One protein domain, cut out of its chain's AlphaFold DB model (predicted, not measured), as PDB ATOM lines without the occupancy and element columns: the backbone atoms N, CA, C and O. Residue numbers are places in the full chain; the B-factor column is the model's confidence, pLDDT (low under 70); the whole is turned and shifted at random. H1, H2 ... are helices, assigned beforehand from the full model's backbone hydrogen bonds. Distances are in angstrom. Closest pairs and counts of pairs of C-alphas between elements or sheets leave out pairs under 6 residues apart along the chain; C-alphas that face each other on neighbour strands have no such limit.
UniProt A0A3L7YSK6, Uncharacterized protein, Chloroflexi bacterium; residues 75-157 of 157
ATOM      1  N   GLY A  75     -42.290  -0.402   8.474       87.00
ATOM      2  CA  GLY A  75     -41.090   0.440   8.496       87.00
ATOM      3  C   GLY A  75     -41.054   1.553   7.439       87.00
ATOM      4  O   GLY A  75     -40.142   2.376   7.485       87.00
ATOM      5  N   ALA A  76     -42.047   1.641   6.546       90.00
ATOM      6  CA  ALA A  76     -42.187   2.776   5.641       90.00
ATOM      7  C   ALA A  76     -42.829   3.963   6.375       90.00
ATOM      8  O   ALA A  76     -43.969   3.887   6.832       90.00
ATOM      9  N   TYR A  77     -42.098   5.075   6.475       84.94
ATOM     10  CA  TYR A  77     -42.597   6.332   7.057       84.94
ATOM     11  C   TYR A  77     -43.196   7.285   6.014       84.94
ATOM     12  O   TYR A  77     -43.756   8.322   6.363       84.94
ATOM     13  N   GLY A  78     -43.082   6.926   4.737       85.12
ATOM     14  CA  GLY A  78     -43.638   7.647   3.606       85.12
ATOM     15  C   GLY A  78     -44.111   6.676   2.533       85.12
ATOM     16  O   GLY A  78     -43.853   5.473   2.594       85.12
ATOM     17  N   TYR A  79     -44.814   7.214   1.541       86.75
ATOM     18  CA  TYR A  79     -45.391   6.432   0.448       86.75
ATOM     19  C   TYR A  79     -44.693   6.651  -0.903       86.75
ATOM     20  O   TYR A  79     -45.140   6.174  -1.950       86.75
ATOM     21  N   GLY A  80     -43.590   7.402  -0.899       85.94
ATOM     22  CA  GLY A  80     -42.753   7.547  -2.081       85.94
ATOM     23  C   GLY A  80     -42.148   6.202  -2.483       85.94
ATOM     24  O   GLY A  80     -41.919   5.338  -1.635       85.94
ATOM     25  N   LEU A  81     -41.841   6.044  -3.774       88.12
ATOM     26  CA  LEU A  81     -41.286   4.805  -4.326       88.12
ATOM     27  C   LEU A  81     -40.094   4.305  -3.509       88.12
ATOM     28  O   LEU A  81     -40.004   3.124  -3.191       88.12
ATOM     29  N   LYS A  82     -39.197   5.219  -3.131       87.12
ATOM     30  CA  LYS A  82     -38.013   4.896  -2.337       87.12
ATOM     31  C   LYS A  82     -38.343   4.393  -0.941       87.12
ATOM     32  O   LYS A  82     -37.706   3.442  -0.503       87.12
ATOM     33  N   ASP A  83     -39.294   5.010  -0.247       88.56
ATOM     34  CA  ASP A  83     -39.652   4.608   1.117       88.56
ATOM     35  C   ASP A  83     -40.274   3.213   1.113       88.56
ATOM     36  O   ASP A  83     -39.871   2.346   1.892       88.56
ATOM     37  N   ILE A  84     -41.176   2.963   0.160       91.19
ATOM     38  CA  ILE A  84     -41.787   1.651  -0.055       91.19
ATOM     39  C   ILE A  84     -40.723   0.618  -0.436       91.19
ATOM     40  O   ILE A  84     -40.584  -0.394   0.248       91.19
ATOM     41  N   ALA A  85     -39.917   0.873  -1.468       92.25
ATOM     42  CA  ALA A  85     -38.932  -0.087  -1.960       92.25
ATOM     43  C   ALA A  85     -37.814  -0.383  -0.940       92.25
ATOM     44  O   ALA A  85     -37.425  -1.541  -0.778       92.25
ATOM     45  N   LYS A  86     -37.332   0.621  -0.188       92.00
ATOM     46  CA  LYS A  86     -36.374   0.408   0.913       92.00
ATOM     47  C   LYS A  86     -36.967  -0.459   2.019       92.00
ATOM     48  O   LYS A  86     -36.275  -1.341   2.523       92.00
ATOM     49  N   SER A  87     -38.232  -0.237   2.364       93.88
ATOM     50  CA  SER A  87     -38.917  -1.020   3.395       93.88
ATOM     51  C   SER A  87     -39.172  -2.455   2.925       93.88
ATOM     52  O   SER A  87     -38.903  -3.396   3.662       93.88
ATOM     53  N   MET A  88     -39.570  -2.655   1.661       95.06
ATOM     54  CA  MET A  88     -39.714  -3.998   1.080       95.06
ATOM     55  C   MET A  88     -38.387  -4.755   1.063       95.06
ATOM     56  O   MET A  88     -38.353  -5.942   1.373       95.06
ATOM     57  N   ARG A  89     -37.285  -4.075   0.736       94.94
ATOM     58  CA  ARG A  89     -35.943  -4.656   0.822       94.94
ATOM     59  C   ARG A  89     -35.576  -5.031   2.259       94.94
ATOM     60  O   ARG A  89     -35.021  -6.101   2.473       94.94
ATOM     61  N   ALA A  90     -35.869  -4.167   3.233       94.31
ATOM     62  CA  ALA A  90     -35.593  -4.436   4.646       94.31
ATOM     63  C   ALA A  90     -36.360  -5.666   5.167       94.31
ATOM     64  O   ALA A  90     -35.820  -6.429   5.961       94.31
ATOM     65  N   GLU A  91     -37.572  -5.897   4.659       95.44
ATOM     66  CA  GLU A  91     -38.378  -7.099   4.922       95.44
ATOM     67  C   GLU A  91     -37.972  -8.308   4.044       95.44
ATOM     68  O   GLU A  91     -38.600  -9.362   4.107       95.44
ATOM     69  N   GLY A  92     -36.932  -8.186   3.209       95.31
ATOM     70  CA  GLY A  92     -36.425  -9.270   2.356       95.31
ATOM     71  C   GLY A  92     -37.312  -9.617   1.154       95.31
ATOM     72  O   GLY A  92     -37.161 -10.690   0.574       95.31
ATOM     73  N   LEU A  93     -38.238  -8.734   0.771       95.56
ATOM     74  CA  LEU A  93     -39.229  -8.983  -0.284       95.56
ATOM     75  C   LEU A  93     -38.692  -8.711  -1.693       95.56
ATOM     76  O   LEU A  93     -39.124  -9.348  -2.653       95.56
ATOM     77  N   ILE A  94     -37.771  -7.752  -1.827       96.00
ATOM     78  CA  ILE A  94     -37.145  -7.372  -3.099       96.00
ATOM     79  C   ILE A  94     -35.652  -7.092  -2.911       96.00
ATOM     80  O   ILE A  94     -35.223  -6.681  -1.834       96.00
ATOM     81  N   ASP A  95     -34.875  -7.241  -3.984       94.12
ATOM     82  CA  ASP A  95     -33.448  -6.917  -4.002       94.12
ATOM     83  C   ASP A  95     -33.148  -5.729  -4.928       94.12
ATOM     84  O   ASP A  95     -33.044  -5.848  -6.158       94.12
ATOM     85  N   VAL A  96     -33.029  -4.558  -4.305       89.56
ATOM     86  CA  VAL A  96     -32.624  -3.311  -4.950       89.56
ATOM     87  C   VAL A  96     -31.643  -2.559  -4.065       89.56
ATOM     88  O   VAL A  96     -31.714  -2.616  -2.839       89.56
ATOM     89  N   SER A  97     -30.709  -1.846  -4.676       82.94
ATOM     90  CA  SER A  97     -29.839  -0.908  -3.980       82.94
ATOM     91  C   SER A  97     -29.716   0.355  -4.814       82.94
ATOM     92  O   SER A  97     -29.724   0.309  -6.044       82.94
ATOM     93  N   TRP A  98     -29.624   1.482  -4.124       77.12
ATOM     94  CA  TRP A  98     -29.129   2.717  -4.704       77.12
ATOM     95  C   TRP A  98     -27.653   2.766  -4.327       77.12
ATOM     96  O   TRP A  98     -27.325   2.506  -3.168       77.12
ATOM     97  N   GLY A  99     -26.770   3.035  -5.289       66.94
ATOM     98  CA  GLY A  99     -25.368   3.295  -4.965       66.94
ATOM     99  C   GLY A  99     -25.223   4.534  -4.076       66.94
ATOM    100  O   GLY A  99     -26.195   5.263  -3.851       66.94
ATOM    101  N   ASP A 100     -23.997   4.807  -3.627       56.69
ATOM    102  CA  ASP A 100     -23.622   6.066  -2.968       56.69
ATOM    103  C   ASP A 100     -23.603   7.210  -3.999       56.69
ATOM    104  O   ASP A 100     -22.572   7.776  -4.356       56.69
ATOM    105  N   GLY A 101     -24.768   7.492  -4.577       56.16
ATOM    106  CA  GLY A 101     -24.960   8.533  -5.569       56.16
ATOM    107  C   GLY A 101     -25.234   9.869  -4.876       56.16
ATOM    108  O   GLY A 101     -26.173   9.948  -4.084       56.16
ATOM    109  N   PRO A 102     -24.495  10.947  -5.193       50.38
ATOM    110  CA  PRO A 102     -24.701  12.272  -4.600       50.38
ATOM    111  C   PRO A 102     -25.965  12.989  -5.107       50.38
ATOM    112  O   PRO A 102     -26.212  14.134  -4.739       50.38
ATOM    113  N   ALA A 103     -26.743  12.360  -5.989       56.62
ATOM    114  CA  ALA A 103     -27.809  13.017  -6.725       56.62
ATOM    115  C   ALA A 103     -29.177  12.738  -6.094       56.62
ATOM    116  O   ALA A 103     -29.764  11.669  -6.265       56.62
ATOM    117  N   ASP A 104     -29.714  13.731  -5.394       67.62
ATOM    118  CA  ASP A 104     -31.162  13.889  -5.327       67.62
ATOM    119  C   ASP A 104     -31.709  14.302  -6.713       67.62
ATOM    120  O   ASP A 104     -30.960  14.548  -7.667       67.62
ATOM    121  N   GLY A 105     -33.036  14.363  -6.854       66.19
ATOM    122  CA  GLY A 105     -33.659  14.710  -8.136       66.19
ATOM    123  C   GLY A 105     -33.212  16.073  -8.684       66.19
ATOM    124  O   GLY A 105     -33.142  16.251  -9.897       66.19
ATOM    125  N   MET A 106     -32.847  17.022  -7.816       70.12
ATOM    126  CA  MET A 106     -32.382  18.348  -8.225       70.12
ATOM    127  C   MET A 106     -30.946  18.297  -8.760       70.12
ATOM    128  O   MET A 106     -30.664  18.863  -9.819       70.12
ATOM    129  N   GLY A 107     -30.060  17.567  -8.082       73.12
ATOM    130  CA  GLY A 107     -28.691  17.320  -8.530       73.12
ATOM    131  C   GLY A 107     -28.644  16.614  -9.885       73.12
ATOM    132  O   GLY A 107     -27.861  17.006 -10.753       73.12
ATOM    133  N   ALA A 108     -29.533  15.643 -10.118       75.56
ATOM    134  CA  ALA A 108     -29.651  14.961 -11.408       75.56
ATOM    135  C   ALA A 108     -30.049  15.921 -12.548       75.56
ATOM    136  O   ALA A 108     -29.479  15.860 -13.638       75.56
ATOM    137  N   MET A 109     -30.973  16.852 -12.294       77.88
ATOM    138  CA  MET A 109     -31.391  17.849 -13.287       77.88
ATOM    139  C   MET A 109     -30.287  18.869 -13.590       77.88
ATOM    140  O   MET A 109     -30.044  19.185 -14.755       77.88
ATOM    141  N   ALA A 110     -29.571  19.350 -12.567       80.56
ATOM    142  CA  ALA A 110     -28.431  20.253 -12.747       80.56
ATOM    143  C   ALA A 110     -27.285  19.583 -13.528       80.56
ATOM    144  O   ALA A 110     -26.668  20.201 -14.403       80.56
ATOM    145  N   ALA A 111     -27.036  18.299 -13.253       81.75
ATOM    146  CA  ALA A 111     -26.094  17.469 -13.991       81.75
ATOM    147  C   ALA A 111     -26.508  17.309 -15.462       81.75
ATOM    148  O   ALA A 111     -25.674  17.501 -16.347       81.75
ATOM    149  N   ALA A 112     -27.785  17.024 -15.735       83.94
ATOM    150  CA  ALA A 112     -28.310  16.909 -17.094       83.94
ATOM    151  C   ALA A 112     -28.185  18.221 -17.882       83.94
ATOM    152  O   ALA A 112     -27.656  18.212 -18.991       83.94
ATOM    153  N   TYR A 113     -28.585  19.349 -17.287       82.75
ATOM    154  CA  TYR A 113     -28.470  20.671 -17.908       82.75
ATOM    155  C   TYR A 113     -27.014  21.022 -18.249       82.75
ATOM    156  O   TYR A 113     -26.702  21.467 -19.353       82.75
ATOM    157  N   THR A 114     -26.099  20.760 -17.312       87.06
ATOM    158  CA  THR A 114     -24.666  21.022 -17.502       87.06
ATOM    159  C   THR A 114     -24.053  20.097 -18.556       87.06
ATOM    160  O   THR A 114     -23.233  20.537 -19.361       87.06
ATOM    161  N   ALA A 115     -24.432  18.814 -18.568       88.19
ATOM    162  CA  ALA A 115     -23.989  17.856 -19.580       88.19
ATOM    163  C   ALA A 115     -24.462  18.250 -20.983       88.19
ATOM    164  O   ALA A 115     -23.674  18.149 -21.915       88.19
ATOM    165  N   ASP A 116     -25.701  18.727 -21.128       88.69
ATOM    166  CA  ASP A 116     -26.274  19.133 -22.416       88.69
ATOM    167  C   ASP A 116     -25.553  20.346 -23.011       88.69
ATOM    168  O   ASP A 116     -25.046  20.288 -24.134       88.69
ATOM    169  N   ALA A 117     -25.370  21.399 -22.206       86.94
ATOM    170  CA  ALA A 117     -24.636  22.591 -22.626       86.94
ATOM    171  C   ALA A 117     -23.198  22.263 -23.070       86.94
ATOM    172  O   ALA A 117     -22.708  22.783 -24.077       86.94
ATOM    173  N   ARG A 118     -22.515  21.368 -22.345       90.81
ATOM    174  CA  ARG A 118     -21.146  20.951 -22.675       90.81
ATOM    175  C   ARG A 118     -21.082  19.986 -23.850       90.81
ATOM    176  O   ARG A 118     -20.181  20.105 -24.667       90.81
ATOM    177  N   ALA A 119     -22.016  19.045 -23.966       91.81
ATOM    178  CA  ALA A 119     -22.113  18.121 -25.096       91.81
ATOM    179  C   ALA A 119     -22.195  18.880 -26.425       91.81
ATOM    180  O   ALA A 119     -21.436  18.579 -27.347       91.81
ATOM    181  N   ALA A 120     -23.038  19.917 -26.478       87.69
ATOM    182  CA  ALA A 120     -23.169  20.785 -27.643       87.69
ATOM    183  C   ALA A 120     -21.865  21.536 -27.975       87.69
ATOM    184  O   ALA A 120     -21.505  21.647 -29.145       87.69
ATOM    185  N   ALA A 121     -21.141  22.022 -26.961       90.12
ATOM    186  CA  ALA A 121     -19.885  22.752 -27.147       90.12
ATOM    187  C   ALA A 121     -18.688  21.845 -27.499       90.12
ATOM    188  O   ALA A 121     -17.801  22.251 -28.244       90.12
ATOM    189  N   GLU A 122     -18.650  20.628 -26.953       93.81
ATOM    190  CA  GLU A 122     -17.513  19.703 -27.047       93.81
ATOM    191  C   GLU A 122     -17.704  18.610 -28.120       93.81
ATOM    192  O   GLU A 122     -16.795  17.810 -28.338       93.81
ATOM    193  N   GLY A 123     -18.871  18.531 -28.772       91.88
ATOM    194  CA  GLY A 123     -19.192  17.464 -29.733       91.88
ATOM    195  C   GLY A 123     -19.260  16.067 -29.100       91.88
ATOM    196  O   GLY A 123     -19.036  15.064 -29.777       91.88
ATOM    197  N   LYS A 124     -19.531  16.000 -27.792       93.00
ATOM    198  CA  LYS A 124     -19.616  14.762 -26.998       93.00
ATOM    199  C   LYS A 124     -21.064  14.365 -26.746       93.00
ATOM    200  O   LYS A 124     -21.982  15.156 -26.931       93.00
ATOM    201  N   ARG A 125     -21.278  13.142 -26.270       88.31
ATOM    202  CA  ARG A 125     -22.586  12.667 -25.808       88.31
ATOM    203  C   ARG A 125     -22.736  12.928 -24.313       88.31
ATOM    204  O   ARG A 125     -21.757  12.936 -23.574       88.31
ATOM    205  N   LEU A 126     -23.978  13.032 -23.841       86.19
ATOM    206  CA  LEU A 126     -24.285  13.153 -22.406       86.19
ATOM    207  C   LEU A 126     -23.667  12.012 -21.581       86.19
ATOM    208  O   LEU A 126     -23.120  12.234 -20.506       86.19
ATOM    209  N   ALA A 127     -23.705  10.791 -22.121       85.62
ATOM    210  CA  ALA A 127     -23.159   9.596 -21.484       85.62
ATOM    211  C   ALA A 127     -21.629   9.611 -21.326       85.62
ATOM    212  O   ALA A 127     -21.093   8.775 -20.605       85.62
ATOM    213  N   ASP A 128     -20.926  10.545 -21.970       89.69
ATOM    214  CA  ASP A 128     -19.473  10.659 -21.853       89.69
ATOM    215  C   ASP A 128     -19.058  11.437 -20.578       89.69
ATOM    216  O   ASP A 128     -17.870  11.532 -20.278       89.69
ATOM    217  N   TYR A 129     -20.016  11.976 -19.806       89.81
ATOM    218  CA  TYR A 129     -19.768  12.673 -18.538       89.81
ATOM    219  C   TYR A 129     -20.073  11.788 -17.323       89.81
ATOM    220  O   TYR A 129     -21.206  11.348 -17.128       89.81
ATOM    221  N   ASP A 130     -19.086  11.595 -16.445       88.31
ATOM    222  CA  ASP A 130     -19.190  10.746 -15.245       88.31
ATOM    223  C   ASP A 130     -20.364  11.122 -14.336       88.31
ATOM    224  O   ASP A 130     -21.112  10.261 -13.881       88.31
ATOM    225  N   TYR A 131     -20.580  12.422 -14.131       83.94
ATOM    226  CA  TYR A 131     -21.681  12.925 -13.311       83.94
ATOM    227  C   TYR A 131     -23.060  12.685 -13.944       83.94
ATOM    228  O   TYR A 131     -24.044  12.515 -13.227       83.94
ATOM    229  N   PHE A 132     -23.149  12.636 -15.278       85.56
ATOM    230  CA  PHE A 132     -24.386  12.273 -15.969       85.56
ATOM    231  C   PHE A 132     -24.634  10.765 -15.880       85.56
ATOM    232  O   PHE A 132     -25.762  10.343 -15.629       85.56
ATOM    233  N   ARG A 133     -23.577   9.948 -16.012       85.06
ATOM    234  CA  ARG A 133     -23.656   8.491 -15.820       85.06
ATOM    235  C   ARG A 133     -24.145   8.127 -14.420       85.06
ATOM    236  O   ARG A 133     -25.065   7.327 -14.309       85.06
ATOM    237  N   ALA A 134     -23.634   8.786 -13.381       81.44
ATOM    238  CA  ALA A 134     -24.108   8.593 -12.009       81.44
ATOM    239  C   ALA A 134     -25.612   8.911 -11.856       81.44
ATOM    240  O   ALA A 134     -26.345   8.181 -11.190       81.44
ATOM    241  N   GLY A 135     -26.098   9.969 -12.516       79.62
ATOM    242  CA  GLY A 135     -27.530  10.285 -12.567       79.62
ATOM    243  C   GLY A 135     -28.356   9.223 -13.307       79.62
ATOM    244  O   GLY A 135     -29.453   8.875 -12.868       79.62
ATOM    245  N   ALA A 136     -27.825   8.668 -14.399       81.50
ATOM    246  CA  ALA A 136     -28.471   7.590 -15.146       81.50
ATOM    247  C   ALA A 136     -28.539   6.281 -14.341       81.50
ATOM    248  O   ALA A 136     -29.574   5.620 -14.341       81.50
ATOM    249  N   GLU A 137     -27.475   5.926 -13.617       83.25
ATOM    250  CA  GLU A 137     -27.434   4.765 -12.716       83.25
ATOM    251  C   GLU A 137     -28.448   4.901 -11.575       83.25
ATOM    252  O   GLU A 137     -29.176   3.957 -11.262       83.25
ATOM    253  N   TYR A 138     -28.554   6.099 -10.999       80.25
ATOM    254  CA  TYR A 138     -29.570   6.420 -10.004       80.25
ATOM    255  C   TYR A 138     -30.995   6.253 -10.563       80.25
ATOM    256  O   TYR A 138     -31.832   5.609  -9.932       80.25
ATOM    257  N   ASN A 139     -31.271   6.773 -11.765       81.19
ATOM    258  CA  ASN A 139     -32.590   6.646 -12.395       81.19
ATOM    259  C   ASN A 139     -32.909   5.176 -12.733       81.19
ATOM    260  O   ASN A 139     -34.008   4.693 -12.469       81.19
ATOM    261  N   ALA A 140     -31.915   4.416 -13.204       85.44
ATOM    262  CA  ALA A 140     -32.060   2.983 -13.432       85.44
ATOM    263  C   ALA A 140     -32.434   2.220 -12.147       85.44
ATOM    264  O   ALA A 140     -33.248   1.294 -12.205       85.44
ATOM    265  N   ALA A 141     -31.896   2.615 -10.986       86.56
ATOM    266  CA  ALA A 141     -32.285   2.051  -9.693       86.56
ATOM    267  C   ALA A 141     -33.743   2.381  -9.324       86.56
ATOM    268  O   ALA A 141     -34.450   1.507  -8.815       86.56
ATOM    269  N   ASP A 142     -34.226   3.587  -9.628       84.81
ATOM    270  CA  ASP A 142     -35.634   3.961  -9.432       84.81
ATOM    271  C   ASP A 142     -36.562   3.147 -10.361       84.81
ATOM    272  O   ASP A 142     -37.501   2.506  -9.879       84.81
ATOM    273  N   CYS A 143     -36.255   3.033 -11.661       87.69
ATOM    274  CA  CYS A 143     -37.016   2.174 -12.581       87.69
ATOM    275  C   CYS A 143     -37.029   0.705 -12.130       87.69
ATOM    276  O   CYS A 143     -38.073   0.045 -12.146       87.69
ATOM    277  N   ARG A 144     -35.875   0.185 -11.688       91.44
ATOM    278  CA  ARG A 144     -35.759  -1.179 -11.160       91.44
ATOM    279  C   ARG A 144     -36.584  -1.364  -9.888       91.44
ATOM    280  O   ARG A 144     -37.235  -2.395  -9.746       91.44
ATOM    281  N   SER A 145     -36.589  -0.380  -8.990       92.06
ATOM    282  CA  SER A 145     -37.400  -0.407  -7.768       92.06
ATOM    283  C   SER A 145     -38.879  -0.550  -8.099       92.06
ATOM    284  O   SER A 145     -39.539  -1.448  -7.582       92.06
ATOM    285  N   MET A 146     -39.386   0.272  -9.022       91.38
ATOM    286  CA  MET A 146     -40.779   0.209  -9.464       91.38
ATOM    287  C   MET A 146     -41.118  -1.156 -10.075       91.38
ATOM    288  O   MET A 146     -42.128  -1.759  -9.712       91.38
ATOM    289  N   PHE A 147     -40.256  -1.680 -10.952       92.75
ATOM    290  CA  PHE A 147     -40.436  -3.013 -11.528       92.75
ATOM    291  C   PHE A 147     -40.535  -4.100 -10.448       92.75
ATOM    292  O   PHE A 147     -41.461  -4.908 -10.483       92.75
ATOM    293  N   LEU A 148     -39.615  -4.107  -9.480       95.56
ATOM    294  CA  LEU A 148     -39.567  -5.123  -8.429       95.56
ATOM    295  C   LEU A 148     -40.775  -5.054  -7.489       95.56
ATOM    296  O   LEU A 148     -41.347  -6.095  -7.171       95.56
ATOM    297  N   VAL A 149     -41.199  -3.849  -7.094       93.38
ATOM    298  CA  VAL A 149     -42.408  -3.641  -6.279       93.38
ATOM    299  C   VAL A 149     -43.632  -4.228  -6.989       93.38
ATOM    300  O   VAL A 149     -44.363  -5.037  -6.417       93.38
ATOM    301  N   LEU A 150     -43.832  -3.883  -8.266       92.56
ATOM    302  CA  LEU A 150     -44.966  -4.375  -9.053       92.56
ATOM    303  C   LEU A 150     -44.896  -5.884  -9.297       92.56
ATOM    304  O   LEU A 150     -45.924  -6.559  -9.263       92.56
ATOM    305  N   ALA A 151     -43.703  -6.421  -9.561       94.62
ATOM    306  CA  ALA A 151     -43.500  -7.851  -9.754       94.62
ATOM    307  C   ALA A 151     -43.869  -8.634  -8.488       94.62
ATOM    308  O   ALA A 151     -44.608  -9.615  -8.575       94.62
ATOM    309  N   TRP A 152     -43.428  -8.163  -7.317       95.19
ATOM    310  CA  TRP A 152     -43.758  -8.783  -6.038       95.19
ATOM    311  C   TRP A 152     -45.266  -8.748  -5.766       95.19
ATOM    312  O   TRP A 152     -45.850  -9.789  -5.470       95.19
ATOM    313  N   LEU A 153     -45.917  -7.594  -5.950       91.75
ATOM    314  CA  LEU A 153     -47.368  -7.461  -5.765       91.75
ATOM    315  C   LEU A 153     -48.156  -8.394  -6.694       91.75
ATOM    316  O   LEU A 153     -49.110  -9.037  -6.270       91.75
ATOM    317  N   ARG A 154     -47.744  -8.518  -7.962       91.81
ATOM    318  CA  ARG A 154     -48.397  -9.415  -8.930       91.81
ATOM    319  C   ARG A 154     -48.260 -10.889  -8.564       91.81
ATOM    320  O   ARG A 154     -49.168 -11.658  -8.872       91.81
ATOM    321  N   ALA A 155     -47.135 -11.273  -7.965       95.62
ATOM    322  CA  ALA A 155     -46.867 -12.645  -7.547       95.62
ATOM    323  C   ALA A 155     -47.575 -13.029  -6.236       95.62
ATOM    324  O   ALA A 155     -47.770 -14.216  -5.994       95.62
ATOM    325  N   ASN A 156     -47.969 -12.050  -5.414       90.75
ATOM    326  CA  ASN A 156     -48.518 -12.251  -4.066       90.75
ATOM    327  C   ASN A 156     -49.933 -11.655  -3.910       90.75
ATOM    328  O   ASN A 156     -50.252 -11.076  -2.872       90.75
ATOM    329  N   ARG A 157     -50.750 -11.766  -4.961       74.56
ATOM    330  CA  ARG A 157     -52.151 -11.312  -5.002       74.56
ATOM    331  C   ARG A 157     -53.135 -12.378  -4.534       74.56
ATOM    332  O   ARG A 157     -52.876 -13.570  -4.817       74.56
TER     333      ARG A 157
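This is residues 75 to 157 of the 157 residues of an uncharacterized protein of Chloroflexi bacterium (UniProt A0A3L7YSK6). The longest helix, H3, 37.0 A from first to last C-alpha, runs along much of the length of a loose rod, with H1 packed across its residues 142 to 149 and H2 packed slantwise on its first turns, residues 131 to 135, and running on beyond them to the end of the rod away from Arg 157. H1 and H2 are apart on H3. The printed part has 83 residues, with three named helices in the order H1, H2, H3, no named strand, class all helix. The radius of gyration of the C-alphas is 15.8 A; the spans are 51 by 24 by 17 A.

H3, residues 130 to 155, is 37.0 A long, from C-alpha 130 at (-19.190, 10.746, -15.245) to C-alpha 155 at (-46.867, -12.645, -7.547). H2, residues 105 to 122, measures 25.4 A, and H1, residues 81 to 90, 14.1 A.

H3 touches H2 with residues 131 to 135 alone, on residues 108 to 115; the closest C-alphas, of Ala 108 and Gly 135, are 5.3 A apart. They run opposite ways at a steep tilt of 46 degrees. H3 touches H1 with residues 142 to 149 alone; the closest C-alphas, of Ala 85 and Ser 145, are 6.0 A apart. They run the same way at 68 degrees, a steep tilt only just short of about perpendicular. In H1, H2 and H3 every O i to N i+4 pair is within hydrogen-bond range.

The C-alphas farthest apart, of Ala 121 and Arg 157, are 51.9 A apart. The printed part has no cut. The link H1 to H2, residues 91 to 104, is long. pLDDT is under 70 at residues 99 to 105.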